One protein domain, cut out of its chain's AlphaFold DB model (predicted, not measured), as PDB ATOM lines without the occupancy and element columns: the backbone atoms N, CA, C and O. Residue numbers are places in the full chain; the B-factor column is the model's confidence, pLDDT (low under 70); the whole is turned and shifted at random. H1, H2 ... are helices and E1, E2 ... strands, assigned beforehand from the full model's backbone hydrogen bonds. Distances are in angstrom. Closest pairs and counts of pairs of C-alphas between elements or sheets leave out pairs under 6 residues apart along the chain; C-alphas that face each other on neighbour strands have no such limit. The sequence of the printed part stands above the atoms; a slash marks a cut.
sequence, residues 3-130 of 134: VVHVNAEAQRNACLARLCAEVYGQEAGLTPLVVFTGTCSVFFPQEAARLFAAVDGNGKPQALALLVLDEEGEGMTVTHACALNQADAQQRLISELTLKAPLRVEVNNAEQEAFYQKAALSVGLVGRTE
ATOM      1  N   VAL A   3     100.489 100.876  94.551       84.56
ATOM      2  CA  VAL A   3      99.103 101.315  94.720       84.56
ATOM      3  C   VAL A   3      98.650 100.992  96.138       84.56
ATOM      4  O   VAL A   3      98.777  99.853  96.596       84.56
ATOM      5  N   VAL A   4      98.149 102.001  96.845       87.00
ATOM      6  CA  VAL A   4      97.619 101.871  98.203       87.00
ATOM      7  C   VAL A   4      96.166 102.325  98.249       87.00
ATOM      8  O   VAL A   4      95.798 103.330  97.643       87.00
ATOM      9  N   HIS A   5      95.339 101.571  98.970       86.62
ATOM     10  CA  HIS A   5      93.975 101.979  99.289       86.62
ATOM     11  C   HIS A   5      94.019 102.982 100.447       86.62
ATOM     12  O   HIS A   5      94.513 102.663 101.532       86.62
ATOM     13  N   VAL A   6      93.525 104.197 100.218       84.19
ATOM     14  CA  VAL A   6      93.530 105.285 101.198       84.19
ATOM     15  C   VAL A   6      92.262 105.202 102.044       84.19
ATOM     16  O   VAL A   6      91.256 105.839 101.748       84.19
ATOM     17  N   ASN A   7      92.309 104.407 103.114       78.75
ATOM     18  CA  ASN A   7      91.156 104.235 104.007       78.75
ATOM     19  C   ASN A   7      91.156 105.223 105.195       78.75
ATOM     20  O   ASN A   7      90.112 105.514 105.775       78.75
ATOM     21  N   ALA A   8      92.307 105.802 105.550       80.88
ATOM     22  CA  ALA A   8      92.397 106.767 106.646       80.88
ATOM     23  C   ALA A   8      91.674 108.075 106.282       80.88
ATOM     24  O   ALA A   8      92.080 108.743 105.337       80.88
ATOM     25  N   GLU A   9      90.637 108.453 107.038       76.81
ATOM     26  CA  GLU A   9      89.756 109.600 106.749       76.81
ATOM     27  C   GLU A   9      90.527 110.892 106.435       76.81
ATOM     28  O   GLU A   9      90.331 111.494 105.381       76.81
ATOM     29  N   ALA A  10      91.493 111.266 107.280       77.31
ATOM     30  CA  ALA A  10      92.301 112.470 107.077       77.31
ATOM     31  C   ALA A  10      93.111 112.443 105.764       77.31
ATOM     32  O   ALA A  10      93.158 113.433 105.034       77.31
ATOM     33  N   GLN A  11      93.729 111.303 105.427       81.38
ATOM     34  CA  GLN A  11      94.470 111.150 104.168       81.38
ATOM     35  C   GLN A  11      93.536 111.074 102.963       81.38
ATOM     36  O   GLN A  11      93.871 111.589 101.899       81.38
ATOM     37  N   ARG A  12      92.376 110.440 103.130       82.31
ATOM     38  CA  ARG A  12      91.358 110.277 102.099       82.31
ATOM     39  C   ARG A  12      90.797 111.628 101.691       82.31
ATOM     40  O   ARG A  12      90.791 111.928 100.507       82.31
ATOM     41  N   ASN A  13      90.448 112.475 102.658       79.12
ATOM     42  CA  ASN A  13      89.961 113.829 102.402       79.12
ATOM     43  C   ASN A  13      91.044 114.696 101.756       79.12
ATOM     44  O   ASN A  13      90.765 115.397 100.789       79.12
ATOM     45  N   ALA A  14      92.294 114.600 102.222       81.69
ATOM     46  CA  ALA A  14      93.412 115.323 101.617       81.69
ATOM     47  C   ALA A  14      93.686 114.878 100.168       81.69
ATOM     48  O   ALA A  14      93.912 115.713  99.293       81.69
ATOM     49  N   CYS A  15      93.645 113.571  99.895       83.00
ATOM     50  CA  CYS A  15      93.810 113.036  98.547       83.00
ATOM     51  C   CYS A  15      92.610 113.380  97.660       83.00
ATOM     52  O   CYS A  15      92.818 113.804  96.534       83.00
ATOM     53  N   LEU A  16      91.373 113.265  98.149       78.56
ATOM     54  CA  LEU A  16      90.174 113.617  97.387       78.56
ATOM     55  C   LEU A  16      90.155 115.109  97.040       78.56
ATOM     56  O   LEU A  16      89.872 115.461  95.901       78.56
ATOM     57  N   ALA A  17      90.513 115.981  97.989       79.88
ATOM     58  CA  ALA A  17      90.622 117.416  97.744       79.88
ATOM     59  C   ALA A  17      91.649 117.704  96.644       79.88
ATOM     60  O   ALA A  17      91.406 118.524  95.763       79.88
ATOM     61  N   ARG A  18      92.772 116.981  96.657       81.88
ATOM     62  CA  ARG A  18      93.810 117.104  95.634       81.88
ATOM     63  C   ARG A  18      93.379 116.534  94.284       81.88
ATOM     64  O   ARG A  18      93.632 117.166  93.274       81.88
ATOM     65  N   LEU A  19      92.685 115.396  94.265       81.00
ATOM     66  CA  LEU A  19      92.090 114.830  93.053       81.00
ATOM     67  C   LEU A  19      91.095 115.817  92.437       81.00
ATOM     68  O   LEU A  19      91.187 116.094  91.251       81.00
ATOM     69  N   CYS A  20      90.193 116.392  93.238       75.00
ATOM     70  CA  CYS A  20      89.262 117.414  92.764       75.00
ATOM     71  C   CYS A  20      89.997 118.643  92.222       75.00
ATOM     72  O   CYS A  20      89.648 119.118  91.151       75.00
ATOM     73  N   ALA A  21      91.020 119.131  92.925       77.12
ATOM     74  CA  ALA A  21      91.793 120.290  92.481       77.12
ATOM     75  C   ALA A  21      92.532 120.052  91.155       77.12
ATOM     76  O   ALA A  21      92.733 120.993  90.404       77.12
ATOM     77  N   GLU A  22      92.931 118.817  90.859       77.88
ATOM     78  CA  GLU A  22      93.689 118.495  89.643       77.88
ATOM     79  C   GLU A  22      92.767 118.114  88.480       77.88
ATOM     80  O   GLU A  22      93.036 118.480  87.343       77.88
ATOM     81  N   VAL A  23      91.653 117.428  88.762       71.12
ATOM     82  CA  VAL A  23      90.632 117.069  87.761       71.12
ATOM     83  C   VAL A  23      89.827 118.290  87.325       71.12
ATOM     84  O   VAL A  23      89.597 118.469  86.136       71.12
ATOM     85  N   TYR A  24      89.390 119.118  88.276       67.62
ATOM     86  CA  TYR A  24      88.606 120.324  87.996       67.62
ATOM     87  C   TYR A  24      89.480 121.585  87.904       67.62
ATOM     88  O   TYR A  24      88.990 122.656  87.562       67.62
ATOM     89  N   GLY A  25      90.778 121.501  88.207       63.66
ATOM     90  CA  GLY A  25      91.684 122.645  88.115       63.66
ATOM     91  C   GLY A  25      91.259 123.847  88.976       63.66
ATOM     92  O   GLY A  25      90.649 123.725  90.039       63.66
ATOM     93  N   GLN A  26      91.576 125.049  88.481       54.31
ATOM     94  CA  GLN A  26      91.061 126.334  88.981       54.31
ATOM     95  C   GLN A  26      89.645 126.651  88.466       54.31
ATOM     96  O   GLN A  26      89.200 127.794  88.600       54.31
ATOM     97  N   GLU A  27      88.928 125.697  87.862       50.31
ATOM     98  CA  GLU A  27      87.543 125.918  87.450       50.31
ATOM     99  C   GLU A  27      86.675 125.984  88.711       50.31
ATOM    100  O   GLU A  27      86.156 124.995  89.229       50.31
ATOM    101  N   ALA A  28      86.593 127.198  89.256       44.78
ATOM    102  CA  ALA A  28      85.855 127.583  90.446       44.78
ATOM    103  C   ALA A  28      84.340 127.515  90.189       44.78
ATOM    104  O   ALA A  28      83.640 128.525  90.171       44.78
ATOM    105  N   GLY A  29      83.837 126.308  89.941       55.69
ATOM    106  CA  GLY A  29      82.421 125.985  89.858       55.69
ATOM    107  C   GLY A  29      81.920 125.278  91.118       55.69
ATOM    108  O   GLY A  29      82.690 124.826  91.964       55.69
ATOM    109  N   LEU A  30      80.599 125.131  91.231       60.69
ATOM    110  CA  LEU A  30      79.970 124.319  92.282       60.69
ATOM    111  C   LEU A  30      80.212 122.814  92.077       60.69
ATOM    112  O   LEU A  30      80.125 122.051  93.033       60.69
ATOM    113  N   THR A  31      80.554 122.383  90.861       58.47
ATOM    114  CA  THR A  31      80.778 120.977  90.490       58.47
ATOM    115  C   THR A  31      81.822 120.262  91.361       58.47
ATOM    116  O   THR A  31      81.459 119.253  91.964       58.47
ATOM    117  N   PRO A  32      83.068 120.756  91.533       62.41
ATOM    118  CA  PRO A  32      84.045 120.121  92.425       62.41
ATOM    119  C   PRO A  32      83.570 120.046  93.882       62.41
ATOM    120  O   PRO A  32      83.852 119.070  94.569       62.41
ATOM    121  N   LEU A  33      82.809 121.038  94.354       61.12
ATOM    122  CA  LEU A  33      82.225 121.051  95.700       61.12
ATOM    123  C   LEU A  33      81.117 120.007  95.857       61.12
ATOM    124  O   LEU A  33      81.063 119.334  96.883       61.12
ATOM    125  N   VAL A  34      80.258 119.839  94.852       61.69
ATOM    126  CA  VAL A  34      79.186 118.832  94.846       61.69
ATOM    127  C   VAL A  34      79.763 117.425  94.736       61.69
ATOM    128  O   VAL A  34      79.327 116.541  95.467       61.69
ATOM    129  N   VAL A  35      80.785 117.210  93.905       66.12
ATOM    130  CA  VAL A  35      81.469 115.912  93.825       66.12
ATOM    131  C   VAL A  35      82.213 115.621  95.124       66.12
ATOM    132  O   VAL A  35      82.015 114.563  95.706       66.12
ATOM    133  N   PHE A  36      82.983 116.572  95.658       66.25
ATOM    134  CA  PHE A  36      83.682 116.388  96.930       66.25
ATOM    135  C   PHE A  36      82.714 116.092  98.086       66.25
ATOM    136  O   PHE A  36      82.910 115.128  98.825       66.25
ATOM    137  N   THR A  37      81.648 116.885  98.240       60.75
ATOM    138  CA  THR A  37      80.666 116.686  99.319       60.75
ATOM    139  C   THR A  37      79.812 115.437  99.102       60.75
ATOM    140  O   THR A  37      79.582 114.703 100.059       60.75
ATOM    141  N   GLY A  38      79.416 115.126  97.867       62.03
ATOM    142  CA  GLY A  38      78.683 113.909  97.514       62.03
ATOM    143  C   GLY A  38      79.504 112.644  97.755       62.03
ATOM    144  O   GLY A  38      79.054 111.728  98.443       62.03
ATOM    145  N   THR A  39      80.753 112.599  97.285       64.75
ATOM    146  CA  THR A  39      81.641 111.455  97.523       64.75
ATOM    147  C   THR A  39      81.935 111.283  99.013       64.75
ATOM    148  O   THR A  39      81.890 110.163  99.527       64.75
ATOM    149  N   CYS A  40      82.182 112.380  99.735       63.12
ATOM    150  CA  CYS A  40      82.547 112.311 101.145       63.12
ATOM    151  C   CYS A  40      81.364 112.003 102.077       63.12
ATOM    152  O   CYS A  40      81.541 111.284 103.058       63.12
ATOM    153  N   SER A  41      80.168 112.515 101.771       61.66
ATOM    154  CA  SER A  41      78.981 112.381 102.625       61.66
ATOM    155  C   SER A  41      78.074 111.210 102.253       61.66
ATOM    156  O   SER A  41      77.274 110.799 103.089       61.66
ATOM    157  N   VAL A  42      78.153 110.693 101.023       63.62
ATOM    158  CA  VAL A  42      77.231 109.659 100.523       63.62
ATOM    159  C   VAL A  42      77.984 108.388 100.157       63.62
ATOM    160  O   VAL A  42      77.637 107.320 100.657       63.62
ATOM    161  N   PHE A  43      79.038 108.481  99.344       65.19
ATOM    162  CA  PHE A  43      79.711 107.287  98.824       65.19
ATOM    163  C   PHE A  43      80.676 106.633  99.816       65.19
ATOM    164  O   PHE A  43      80.689 105.411  99.944       65.19
ATOM    165  N   PHE A  44      81.479 107.415 100.541       66.38
ATOM    166  CA  PHE A  44      82.384 106.865 101.552       66.38
ATOM    167  C   PHE A  44      81.691 106.191 102.743       66.38
ATOM    168  O   PHE A  44      82.136 105.100 103.105       66.38
ATOM    169  N   PRO A  45      80.644 106.768 103.367       64.06
ATOM    170  CA  PRO A  45      79.965 106.102 104.478       64.06
ATOM    171  C   PRO A  45      79.167 104.866 104.049       64.06
ATOM    172  O   PRO A  45      78.931 103.997 104.878       64.06
ATOM    173  N   GLN A  46      78.790 104.757 102.771       65.75
ATOM    174  CA  GLN A  46      78.113 103.576 102.224       65.75
ATOM    175  C   GLN A  46      79.083 102.526 101.664       65.75
ATOM    176  O   GLN A  46      78.643 101.576 101.026       65.75
ATOM    177  N   GLU A  47      80.399 102.716 101.833       64.31
ATOM    178  CA  GLU A  47      81.450 101.896 101.204       64.31
ATOM    179  C   GLU A  47      81.325 101.775  99.674       64.31
ATOM    180  O   GLU A  47      82.025 100.981  99.048       64.31
ATOM    181  N   ALA A  48      80.497 102.625  99.068       69.38
ATOM    182  CA  ALA A  48      80.218 102.678  97.645       69.38
ATOM    183  C   ALA A  48      81.327 103.401  96.872       69.38
ATOM    184  O   ALA A  48      81.305 103.394  95.650       69.38
ATOM    185  N   ALA A  49      82.318 104.007  97.542       78.88
ATOM    186  CA  ALA A  49      83.538 104.484  96.895       78.88
ATOM    187  C   ALA A  49      84.816 104.138  97.661       78.88
ATOM    188  O   ALA A  49      84.874 104.155  98.891       78.88
ATOM    189  N   ARG A  50      85.884 103.890  96.902       83.31
ATOM    190  CA  ARG A  50      87.233 103.584  97.374       83.31
ATOM    191  C   ARG A  50      88.236 104.482  96.668       83.31
ATOM    192  O   ARG A  50      88.263 104.566  95.442       83.31
ATOM    193  N   LEU A  51      89.085 105.140  97.452       85.12
ATOM    194  CA  LEU A  51      90.117 106.032  96.933       85.12
ATOM    195  C   LEU A  51      91.468 105.323  96.929       85.12
ATOM    196  O   LEU A  51      91.950 104.873  97.968       85.12
ATOM    197  N   PHE A  52      92.109 105.266  95.772       87.19
ATOM    198  CA  PHE A  52      93.423 104.667  95.610       87.19
ATOM    199  C   PHE A  52      94.452 105.722  95.233       87.19
ATOM    200  O   PHE A  52      94.212 106.588  94.394       87.19
ATOM    201  N   ALA A  53      95.625 105.621  95.850       88.38
ATOM    202  CA  ALA A  53      96.769 106.455  95.539       88.38
ATOM    203  C   ALA A  53      97.918 105.587  95.028       88.38
ATOM    204  O   ALA A  53      98.319 104.618  95.676       88.38
ATOM    205  N   ALA A  54      98.486 105.951  93.881       88.12
ATOM    206  CA  ALA A  54      99.798 105.464  93.486       88.12
ATOM    207  C   ALA A  54     100.836 106.281  94.245       88.12
ATOM    208  O   ALA A  54     101.031 107.457  93.945       88.12
ATOM    209  N   VAL A  55     101.502 105.672  95.220       86.81
ATOM    210  CA  VAL A  55     102.596 106.310  95.948       86.81
ATOM    211  C   VAL A  55     103.948 105.867  95.397       86.81
ATOM    212  O   VAL A  55     104.141 104.719  94.971       86.81
ATOM    213  N   ASP A  56     104.899 106.793  95.384       84.62
ATOM    214  CA  ASP A  56     106.296 106.472  95.109       84.62
ATOM    215  C   ASP A  56     106.966 105.774  96.314       84.62
ATOM    216  O   ASP A  56     106.371 105.671  97.388       84.62
ATOM    217  N   GLY A  57     108.211 105.304  96.167       77.50
ATOM    218  CA  GLY A  57     108.985 104.689  97.252       77.50
ATOM    219  C   GLY A  57     109.146 105.585  98.486       77.50
ATOM    220  O   GLY A  57     109.352 105.077  99.583       77.50
ATOM    221  N   ASN A  58     108.972 106.900  98.328       78.75
ATOM    222  CA  ASN A  58     109.002 107.877  99.417       78.75
ATOM    223  C   ASN A  58     107.619 108.173 100.045       78.75
ATOM    224  O   ASN A  58     107.471 109.129 100.801       78.75
ATOM    225  N   GLY A  59     106.571 107.425  99.673       75.69
ATOM    226  CA  GLY A  59     105.207 107.600 100.195       75.69
ATOM    227  C   GLY A  59     104.445 108.813  99.645       75.69
ATOM    228  O   GLY A  59     103.328 109.081 100.078       75.69
ATOM    229  N   LYS A  60     105.015 109.550  98.682       81.94
ATOM    230  CA  LYS A  60     104.335 110.678  98.029       81.94
ATOM    231  C   LYS A  60     103.316 110.177  97.001       81.94
ATOM    232  O   LYS A  60     103.700 109.344  96.179       81.94
ATOM    233  N   PRO A  61     102.069 110.684  97.001       82.88
ATOM    234  CA  PRO A  61     101.092 110.354  95.973       82.88
ATOM    235  C   PRO A  61     101.518 110.966  94.634       82.88
ATOM    236  O   PRO A  61     101.804 112.157  94.537       82.88
ATOM    237  N   GLN A  62     101.577 110.126  93.611       87.44
ATOM    238  CA  GLN A  62     101.980 110.453  92.245       87.44
ATOM    239  C   GLN A  62     100.795 110.415  91.280       87.44
ATOM    240  O   GLN A  62     100.807 111.133  90.284       87.44
ATOM    241  N   ALA A  63      99.787 109.594  91.579       87.25
ATOM    242  CA  ALA A  63      98.492 109.573  90.911       87.25
ATOM    243  C   ALA A  63      97.404 109.156  91.901       87.25
ATOM    244  O   ALA A  63      97.683 108.491  92.904       87.25
ATOM    245  N   LEU A  64      96.174 109.550  91.605       88.00
ATOM    246  CA  LEU A  64      94.993 109.291  92.414       88.00
ATOM    247  C   LEU A  64      93.876 108.761  91.516       88.00
ATOM    248  O   LEU A  64      93.719 109.223  90.389       88.00
ATOM    249  N   ALA A  65      93.104 107.805  92.026       86.19
ATOM    250  CA  ALA A  65      91.906 107.300  91.372       86.19
ATOM    251  C   ALA A  65      90.801 107.062  92.399       86.19
ATOM    252  O   ALA A  65      91.027 106.459  93.451       86.19
ATOM    253  N   LEU A  66      89.608 107.533  92.072       83.75
ATOM    254  CA  LEU A  66      88.375 107.251  92.773       83.75
ATOM    255  C   LEU A  66      87.638 106.147  92.019       83.75
ATOM    256  O   LEU A  66      87.371 106.258  90.823       83.75
ATOM    257  N   LEU A  67      87.338 105.077  92.744       82.69
ATOM    258  CA  LEU A  67      86.540 103.971  92.255       82.69
ATOM    259  C   LEU A  67      85.226 103.964  93.010       82.69
ATOM    260  O   LEU A  67      85.224 104.047  94.235       82.69
ATOM    261  N   VAL A  68      84.131 103.853  92.283       79.75
ATOM    262  CA  VAL A  68      82.786 103.701  92.820       79.75
ATOM    263  C   VAL A  68      82.349 102.267  92.555       79.75
ATOM    264  O   VAL A  68      82.588 101.740  91.472       79.75
ATOM    265  N   LEU A  69      81.791 101.596  93.558       75.25
ATOM    266  CA  LEU A  69      81.189 100.288  93.349       75.25
ATOM    267  C   LEU A  69      79.895 100.472  92.565       75.25
ATOM    268  O   LEU A  69      79.118 101.383  92.844       75.25
ATOM    269  N   ASP A  70      79.694  99.596  91.590       67.56
ATOM    270  CA  ASP A  70      78.436  99.498  90.863       67.56
ATOM    271  C   ASP A  70      77.292  99.117  91.824       67.56
ATOM    272  O   ASP A  70      77.543  98.511  92.871       67.56
ATOM    273  N   GLU A  71      76.048  99.454  91.477       62.25
ATOM    274  CA  GLU A  71      74.861  99.150  92.294       62.25
ATOM    275  C   GLU A  71      74.710  97.643  92.558       62.25
ATOM    276  O   GLU A  71      74.220  97.245  93.615       62.25
ATOM    277  N   GLU A  72      75.200  96.799  91.644       60.25
ATOM    278  CA  GLU A  72      75.219  95.339  91.808       60.25
ATOM    279  C   GLU A  72      76.391  94.844  92.685       60.25
ATOM    280  O   GLU A  72      76.431  93.686  93.093       60.25
ATOM    281  N   GLY A  73      77.370  95.700  93.000       60.28
ATOM    282  CA  GLY A  73      78.562  95.354  93.788       60.28
ATOM    283  C   GLY A  73      79.546  94.412  93.080       60.28
ATOM    284  O   GLY A  73      80.585  94.063  93.645       60.28
ATOM    285  N   GLU A  74      79.252  94.014  91.840       60.62
ATOM    286  CA  GLU A  74      80.044  93.065  91.048       60.62
ATOM    287  C   GLU A  74      81.217  93.723  90.304       60.62
ATOM    288  O   GLU A  74      82.154  93.042  89.881       60.62
ATOM    289  N   GLY A  75      81.198  95.051  90.155       67.00
ATOM    290  CA  GLY A  75      82.220  95.809  89.438       67.00
ATOM    291  C   GLY A  75      82.613  97.097  90.152       67.00
ATOM    292  O   GLY A  75      81.834  97.679  90.903       67.00
ATOM    293  N   MET A  76      83.843  97.547  89.908       77.75
ATOM    294  CA  MET A  76      84.307  98.866  90.337       77.75
ATOM    295  C   MET A  76      84.458  99.764  89.112       77.75
ATOM    296  O   MET A  76      85.188  99.427  88.180       77.75
ATOM    297  N   THR A  77      83.794 100.911  89.131       77.69
ATOM    298  CA  THR A  77      83.833 101.918  88.073       77.69
ATOM    299  C   THR A  77      84.785 103.036  88.464       77.69
ATOM    300  O   THR A  77      84.667 103.625  89.538       77.69
ATOM    301  N   VAL A  78      85.759 103.334  87.608       80.25
ATOM    302  CA  VAL A  78      86.646 104.487  87.785       80.25
ATOM    303  C   VAL A  78      85.876 105.737  87.375       80.25
ATOM    304  O   VAL A  78      85.650 105.963  86.192       80.25
ATOM    305  N   THR A  79      85.486 106.539  88.362       75.75
ATOM    306  CA  THR A  79      84.764 107.804  88.152       75.75
ATOM    307  C   THR A  79      85.721 108.962  87.912       75.75
ATOM    308  O   THR A  79      85.491 109.796  87.043       75.75
ATOM    309  N   HIS A  80      86.838 109.001  88.643       78.69
ATOM    310  CA  HIS A  80      87.850 110.046  88.486       78.69
ATOM    311  C   HIS A  80      89.245 109.462  88.634       78.69
ATOM    312  O   HIS A  80      89.528 108.760  89.600       78.69
ATOM    313  N   ALA A  81      90.151 109.799  87.723       81.00
ATOM    314  CA  ALA A  81      91.560 109.454  87.839       81.00
ATOM    315  C   ALA A  81      92.420 110.610  87.334       81.00
ATOM    316  O   ALA A  81      92.102 111.228  86.321       81.00
ATOM    317  N   CYS A  82      93.504 110.903  88.047       80.88
ATOM    318  CA  CYS A  82      94.416 111.977  87.684       80.88
ATOM    319  C   CYS A  82      95.858 111.649  88.081       80.88
ATOM    320  O   CYS A  82      96.128 111.052  89.131       80.88
ATOM    321  N   ALA A  83      96.792 112.068  87.234       84.00
ATOM    322  CA  ALA A  83      98.217 112.090  87.514       84.00
ATOM    323  C   ALA A  83      98.611 113.415  88.184       84.00
ATOM    324  O   ALA A  83      98.342 114.474  87.640       84.00
ATOM    325  N   LEU A  84      99.307 113.347  89.322       78.81
ATOM    326  CA  LEU A  84      99.774 114.533  90.053       78.81
ATOM    327  C   LEU A  84     101.158 114.992  89.581       78.81
ATOM    328  O   LEU A  84     101.383 116.153  89.272       78.81
ATOM    329  N   ASN A  85     102.126 114.071  89.574       75.19
ATOM    330  CA  ASN A  85     103.518 114.386  89.216       75.19
ATOM    331  C   ASN A  85     103.946 113.748  87.895       75.19
ATOM    332  O   ASN A  85     104.836 114.256  87.225       75.19
ATOM    333  N   GLN A  86     103.371 112.597  87.553       74.44
ATOM    334  CA  GLN A  86     103.811 111.770  86.434       74.44
ATOM    335  C   GLN A  86     102.591 111.376  85.613       74.44
ATOM    336  O   GLN A  86     101.772 110.604  86.106       74.44
ATOM    337  N   ALA A  87     102.490 111.849  84.370       71.88
ATOM    338  CA  ALA A  87     101.366 111.541  83.475       71.88
ATOM    339  C   ALA A  87     101.142 110.021  83.315       71.88
ATOM    340  O   ALA A  87     100.018 109.530  83.395       71.88
ATOM    341  N   ASP A  88     102.232 109.254  83.231       78.31
ATOM    342  CA  ASP A  88     102.208 107.787  83.152       78.31
ATOM    343  C   ASP A  88     101.750 107.098  84.454       78.31
ATOM    344  O   ASP A  88     101.362 105.927  84.454       78.31
ATOM    345  N   ALA A  89     101.777 107.800  85.594       81.69
ATOM    346  CA  ALA A  89     101.374 107.227  86.877       81.69
ATOM    347  C   ALA A  89      99.872 106.941  86.931       81.69
ATOM    348  O   ALA A  89      99.478 105.977  87.586       81.69
ATOM    349  N   GLN A  90      99.049 107.721  86.223       82.69
ATOM    350  CA  GLN A  90      97.621 107.443  86.087       82.69
ATOM    351  C   GLN A  90      97.392 106.143  85.307       82.69
ATOM    352  O   GLN A  90      96.674 105.271  85.792       82.69
ATOM    353  N   GLN A  91      98.049 105.963  84.152       79.75
ATOM    354  CA  GLN A  91      97.944 104.716  83.385       79.75
ATOM    355  C   GLN A  91      98.420 103.518  84.205       79.75
ATOM    356  O   GLN A  91      97.714 102.519  84.292       79.75
ATOM    357  N   ARG A  92      99.576 103.627  84.872       80.88
ATOM    358  CA  ARG A  92     100.086 102.553  85.738       80.88
ATOM    359  C   ARG A  92      99.135 102.232  86.887       80.88
ATOM    360  O   ARG A  92      98.945 101.057  87.177       80.88
ATOM    361  N   LEU A  93      98.548 103.244  87.529       84.38
ATOM    362  CA  LEU A  93      97.562 103.065  88.596       84.38
ATOM    363  C   LEU A  93      96.352 102.274  88.090       84.38
ATOM    364  O   LEU A  93      95.982 101.280  88.708       84.38
ATOM    365  N   ILE A  94      95.778 102.674  86.955       82.31
ATOM    366  CA  ILE A  94      94.626 101.991  86.350       82.31
ATOM    367  C   ILE A  94      94.991 100.556  85.957       82.31
ATOM    368  O   ILE A  94      94.243  99.628  86.269       82.31
ATOM    369  N   SER A  95      96.162 100.338  85.349       80.75
ATOM    370  CA  SER A  95      96.629  98.992  85.006       80.75
ATOM    371  C   SER A  95      96.763  98.096  86.239       80.75
ATOM    372  O   SER A  95      96.259  96.978  86.241       80.75
ATOM    373  N   GLU A  96      97.382  98.592  87.311       82.94
ATOM    374  CA  GLU A  96      97.542  97.855  88.570       82.94
ATOM    375  C   GLU A  96      96.204  97.540  89.248       82.94
ATOM    376  O   GLU A  96      96.039  96.470  89.835       82.94
ATOM    377  N   LEU A  97      95.241  98.462  89.184       81.12
ATOM    378  CA  LEU A  97      93.908  98.245  89.739       81.12
ATOM    379  C   LEU A  97      93.136  97.198  88.923       81.12
ATOM    380  O   LEU A  97      92.495  96.329  89.511       81.12
ATOM    381  N   THR A  98      93.259  97.218  87.593       76.06
ATOM    382  CA  THR A  98      92.569  96.251  86.720       76.06
ATOM    383  C   THR A  98      93.171  94.852  86.824       76.06
ATOM    384  O   THR A  98      92.477  93.849  86.700       76.06
ATOM    385  N   LEU A  99      94.466  94.751  87.131       75.38
ATOM    386  CA  LEU A  99      95.093  93.467  87.452       75.38
ATOM    387  C   LEU A  99      94.551  92.854  88.752       75.38
ATOM    388  O   LEU A  99      94.637  91.643  88.942       75.38
ATOM    389  N   LYS A 100      94.019  93.676  89.664       71.62
ATOM    390  CA  LYS A 100      93.477  93.219  90.951       71.62
ATOM    391  C   LYS A 100      91.998  92.858  90.876       71.62
ATOM    392  O   LYS A 100      91.555  92.050  91.688       71.62
ATOM    393  N   ALA A 101      91.244  93.466  89.963       67.06
ATOM    394  CA  ALA A 101      89.809  93.259  89.828       67.06
ATOM    395  C   ALA A 101      89.292  93.753  88.466       67.06
ATOM    396  O   ALA A 101      89.892  94.658  87.888       67.06
ATOM    397  N   PRO A 102      88.155  93.226  87.976       71.19
ATOM    398  CA  PRO A 102      87.486  93.782  86.804       71.19
ATOM    399  C   PRO A 102      87.083  95.240  87.065       71.19
ATOM    400  O   PRO A 102      86.317  95.531  87.987       71.19
ATOM    401  N   LEU A 103      87.621  96.155  86.253       75.38
ATOM    402  CA  LEU A 103      87.307  97.580  86.316       75.38
ATOM    403  C   LEU A 103      86.472  98.015  85.120       75.38
ATOM    404  O   LEU A 103      86.733  97.629  83.979       75.38
ATOM    405  N   ARG A 104      85.518  98.900  85.391       74.69
ATOM    406  CA  ARG A 104      84.820  99.685  84.378       74.69
ATOM    407  C   ARG A 104      85.374 101.099  84.357       74.69
ATOM    408  O   ARG A 104      85.818 101.611  85.384       74.69
ATOM    409  N   VAL A 105      85.339 101.731  83.194       71.62
ATOM    410  CA  VAL A 105      85.628 103.161  83.055       71.62
ATOM    411  C   VAL A 105      84.524 103.815  82.245       71.62
ATOM    412  O   VAL A 105      84.003 103.215  81.302       71.62
ATOM    413  N   GLU A 106      84.186 105.042  82.607       65.44
ATOM    414  CA  GLU A 106      83.300 105.883  81.813       65.44
ATOM    415  C   GLU A 106      84.156 106.866  81.023       65.44
ATOM    416  O   GLU A 106      85.073 107.497  81.559       65.44
ATOM    417  N   VAL A 107      83.917 106.921  79.715       65.31
ATOM    418  CA  VAL A 107      84.668 107.782  78.805       65.31
ATOM    419  C   VAL A 107      83.718 108.793  78.194       65.31
ATOM    420  O   VAL A 107      82.842 108.454  77.404       65.31
ATOM    421  N   ASN A 108      83.923 110.055  78.561       57.25
ATOM    422  CA  ASN A 108      83.019 111.133  78.152       57.25
ATOM    423  C   ASN A 108      83.535 111.864  76.903       57.25
ATOM    424  O   ASN A 108      82.786 112.585  76.262       57.25
ATOM    425  N   ASN A 109      84.816 111.678  76.548       62.25
ATOM    426  CA  ASN A 109      85.464 112.305  75.393       62.25
ATOM    427  C   ASN A 109      86.391 111.319  74.670       62.25
ATOM    428  O   ASN A 109      87.024 110.474  75.305       62.25
ATOM    429  N   ALA A 110      86.564 111.501  73.356       65.12
ATOM    430  CA  ALA A 110      87.441 110.672  72.518       65.12
ATOM    431  C   ALA A 110      88.916 110.673  72.976       65.12
ATOM    432  O   ALA A 110      89.622 109.679  72.828       65.12
ATOM    433  N   GLU A 111      89.386 111.769  73.581       65.69
ATOM    434  CA  GLU A 111      90.733 111.852  74.165       65.69
ATOM    435  C   GLU A 111      90.883 110.942  75.393       65.69
ATOM    436  O   GLU A 111      91.903 110.267  75.550       65.69
ATOM    437  N   GLN A 112      89.843 110.871  76.233       64.12
ATOM    438  CA  GLN A 112      89.794 109.934  77.353       64.12
ATOM    439  C   GLN A 112      89.671 108.502  76.841       64.12
ATOM    440  O   GLN A 112      90.401 107.632  77.307       64.12
ATOM    441  N   GLU A 113      88.823 108.257  75.840       69.06
ATOM    442  CA  GLU A 113      88.685 106.938  75.222       69.06
ATOM    443  C   GLU A 113      90.023 106.421  74.687       69.06
ATOM    444  O   GLU A 113      90.402 105.304  75.019       69.06
ATOM    445  N   ALA A 114      90.795 107.228  73.955       69.38
ATOM    446  CA  ALA A 114      92.111 106.827  73.455       69.38
ATOM    447  C   ALA A 114      93.121 106.548  74.586       69.38
ATOM    448  O   ALA A 114      93.940 105.627  74.494       69.38
ATOM    449  N   PHE A 115      93.065 107.329  75.670       68.38
ATOM    450  CA  PHE A 115      93.912 107.144  76.847       68.38
ATOM    451  C   PHE A 115      93.583 105.838  77.580       68.38
ATOM    452  O   PHE A 115      94.472 105.023  77.853       68.38
ATOM    453  N   TYR A 116      92.297 105.600  77.841       70.25
ATOM    454  CA  TYR A 116      91.822 104.378  78.470       70.25
ATOM    455  C   TYR A 116      91.949 103.174  77.542       70.25
ATOM    456  O   TYR A 116      92.311 102.121  78.037       70.25
ATOM    457  N   GLN A 117      91.780 103.301  76.222       68.00
ATOM    458  CA  GLN A 117      92.048 102.230  75.255       68.00
ATOM    459  C   GLN A 117      93.514 101.812  75.287       68.00
ATOM    460  O   GLN A 117      93.803 100.618  75.318       68.00
ATOM    461  N   LYS A 118      94.454 102.765  75.339       67.06
ATOM    462  CA  LYS A 118      95.880 102.441  75.514       67.06
ATOM    463  C   LYS A 118      96.144 101.683  76.813       67.06
ATOM    464  O   LYS A 118      96.987 100.788  76.823       67.06
ATOM    465  N   ALA A 119      95.433 102.011  77.891       64.94
ATOM    466  CA  ALA A 119      95.507 101.261  79.144       64.94
ATOM    467  C   ALA A 119      94.793  99.890  79.055       64.94
ATOM    468  O   ALA A 119      95.319  98.900  79.560       64.94
ATOM    469  N   ALA A 120      93.651  99.818  78.363       58.09
ATOM    470  CA  ALA A 120      92.767  98.659  78.219       58.09
ATOM    471  C   ALA A 120      93.332  97.576  77.292       58.09
ATOM    472  O   ALA A 120      93.131  96.387  77.520       58.09
ATOM    473  N   LEU A 121      94.113  97.965  76.280       52.41
ATOM    474  CA  LEU A 121      94.839  97.043  75.397       52.41
ATOM    475  C   LEU A 121      95.788  96.112  76.172       52.41
ATOM    476  O   LEU A 121      96.193  95.077  75.649       52.41
ATOM    477  N   SER A 122      96.127  96.461  77.418       48.56
ATOM    478  CA  SER A 122      96.942  95.630  78.308       48.56
ATOM    479  C   SER A 122      96.133  94.892  79.384       48.56
ATOM    480  O   SER A 122      96.673  93.979  80.008       48.56
ATOM    481  N   VAL A 123      94.877  95.276  79.654       50.12
ATOM    482  CA  VAL A 123      94.097  94.754  80.788       50.12
ATOM    483  C   VAL A 123      92.594  95.027  80.608       50.12
ATOM    484  O   VAL A 123      92.223  96.120  80.206       50.12
ATOM    485  N   GLY A 124      91.729  94.042  80.876       53.88
ATOM    486  CA  GLY A 124      90.297  94.041  80.520       53.88
ATOM    487  C   GLY A 124      89.422  95.123  81.170       53.88
ATOM    488  O   GLY A 124      88.598  94.816  82.027       53.88
ATOM    489  N   LEU A 125      89.581  96.375  80.739       57.91
ATOM    490  CA  LEU A 125      88.663  97.484  80.995       57.91
ATOM    491  C   LEU A 125      87.422  97.339  80.111       57.91
ATOM    492  O   LEU A 125      87.537  97.213  78.891       57.91
ATOM    493  N   VAL A 126      86.239  97.450  80.714       59.75
ATOM    494  CA  VAL A 126      84.979  97.637  79.981       59.75
ATOM    495  C   VAL A 126      84.660  99.131  79.968       59.75
ATOM    496  O   VAL A 126      84.344  99.703  81.012       59.75
ATOM    497  N   GLY A 127      84.787  99.762  78.800       53.72
ATOM    498  CA  GLY A 127      84.369 101.148  78.588       53.72
ATOM    499  C   GLY A 127      82.870 101.221  78.305       53.72
ATOM    500  O   GLY A 127      82.387 100.495  77.437       53.72
ATOM    501  N   ARG A 128      82.139 102.079  79.025       51.78
ATOM    502  CA  ARG A 128      80.809 102.547  78.608       51.78
ATOM    503  C   ARG A 128      80.961 103.956  78.034       51.78
ATOM    504  O   ARG A 128      81.541 104.823  78.684       51.78
ATOM    505  N   THR A 129      80.483 104.159  76.814       43.91
ATOM    506  CA  THR A 129      80.331 105.478  76.191       43.91
ATOM    507  C   THR A 129      78.927 105.995  76.496       43.91
ATOM    508  O   THR A 129      77.956 105.260  76.322       43.91
ATOM    509  N   GLU A 130      78.796 107.255  76.925       41.22
ATOM    510  CA  GLU A 130      77.507 107.953  77.126       41.22
ATOM    511  C   GLU A 130      76.766 108.234  75.789       41.22
ATOM    512  O   GLU A 130      76.277 109.332  75.546       41.22
TER     513      GLU A 130
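What this domain is: This is residues 3 to 130 of the 134 residues of an uncharacterized protein of Halomonas sulfidaeris (UniProt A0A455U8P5). A strongly twisted sheet of six strands forms the middle layer of three, with the helical hairpin of H1 and H2 over one face and H3 and H4 over the other. H1 crosses over the E1 to E4 part, while H2 comes near the sheet with its residues 39 to 43; E4 bends at residue 79, and E5 and E6 continue the sheet beside the part of E4 before that bend. The printed part has 128 residues with four named helices and six named strands, in the order E1 H1 H2 E2 E3 E4 H3 E5 H4 E6, and its class is mixed, helices and strands. The sheet runs E1 E2 E3 E4 E5 E6 and is mixed, antiparallel from E1 to E4 and parallel from E4 to E6. The whole is compact and rounded, with a radius of gyration of the C-alphas of 13.8 A and spans of 36 by 34 by 28 A.

How they stand to each other: E1, residues 3 to 5, is an edge strand, antiparallel to E2, residues 49 to 55, with N 4 and O 53 within hydrogen-bond range at 2.9 A. Between them along the chain come H1, residues 9 to 23, and H2, residues 30 to 43, a helical hairpin. They touch at the C-alphas of Cys 20 and Pro 32, their closest, 5.9 A apart, and run opposite ways at a shallow tilt of 32 degrees, only just short of steep. E2, E3, residues 61 to 69, and E4, residues 76 to 83, make a meander, each strand the antiparallel neighbour of the one before; N 52 and O 65 are 2.8 A apart, and N 66 and O 80 also 2.8 A. H1 is on the sheet at a height of 8.8 A and runs across the strands, at 82 degrees to E2 on the local plane. H3, residues 87 to 100, is on the opposite face; its closest C-alpha pair with E3 is Gln 90 and Ala 63, 5.3 A. E5, residues 103 to 107, is parallel to E4, with N 78 and O 104 at 2.8 A. H4, residues 110 to 120, is on the same face as H3, at a height of 9.2 A, and runs along E5, at 5 degrees on the local plane. H3 touches H4 with residues 91 to 95 alone, the closest C-alphas being those of Gln 91 and Ala 119, 6.0 A, at a steep tilt of 51 degrees, the same way. E6, residues 126 to 129, is the other edge strand, parallel to E5, with N 105 and O 126 at 3.1 A. E4, H3, E5 and E5, H4, E6 are strand-helix-strand units, two parallel neighbour strands with a helix between, both with right-handed crossovers. H1 and H2 are each apart from H3 and H4. Every O i to N i+4 pair is within hydrogen-bond range in H1, H2 and H4; in H3 it is 9 of 10.

Where its parts are: E1 begins at C-alpha 3, (99.103, 101.315, 94.720). H1 measures 20.4 A from first to last C-alpha, H2 18.2 A, E2 19.2 A, E3 22.5 A, E4 19.4 A and H3 21.3 A. E4 bends by 64 degrees at residue 79. H4 begins at C-alpha 110, (87.441, 110.672, 72.518), and E6 ends at C-alpha 129, (80.331, 105.478, 76.191).

The domain as a whole: The two C-alphas farthest apart are those of Asn 58 and Glu 130, 38.6 A. The printed part has no cut and no long link; residues 25 to 30 stand free. The mean pLDDT of the printed part is 71.8, with 56 residues under 70, among them 24 to 48 and 117 to 130.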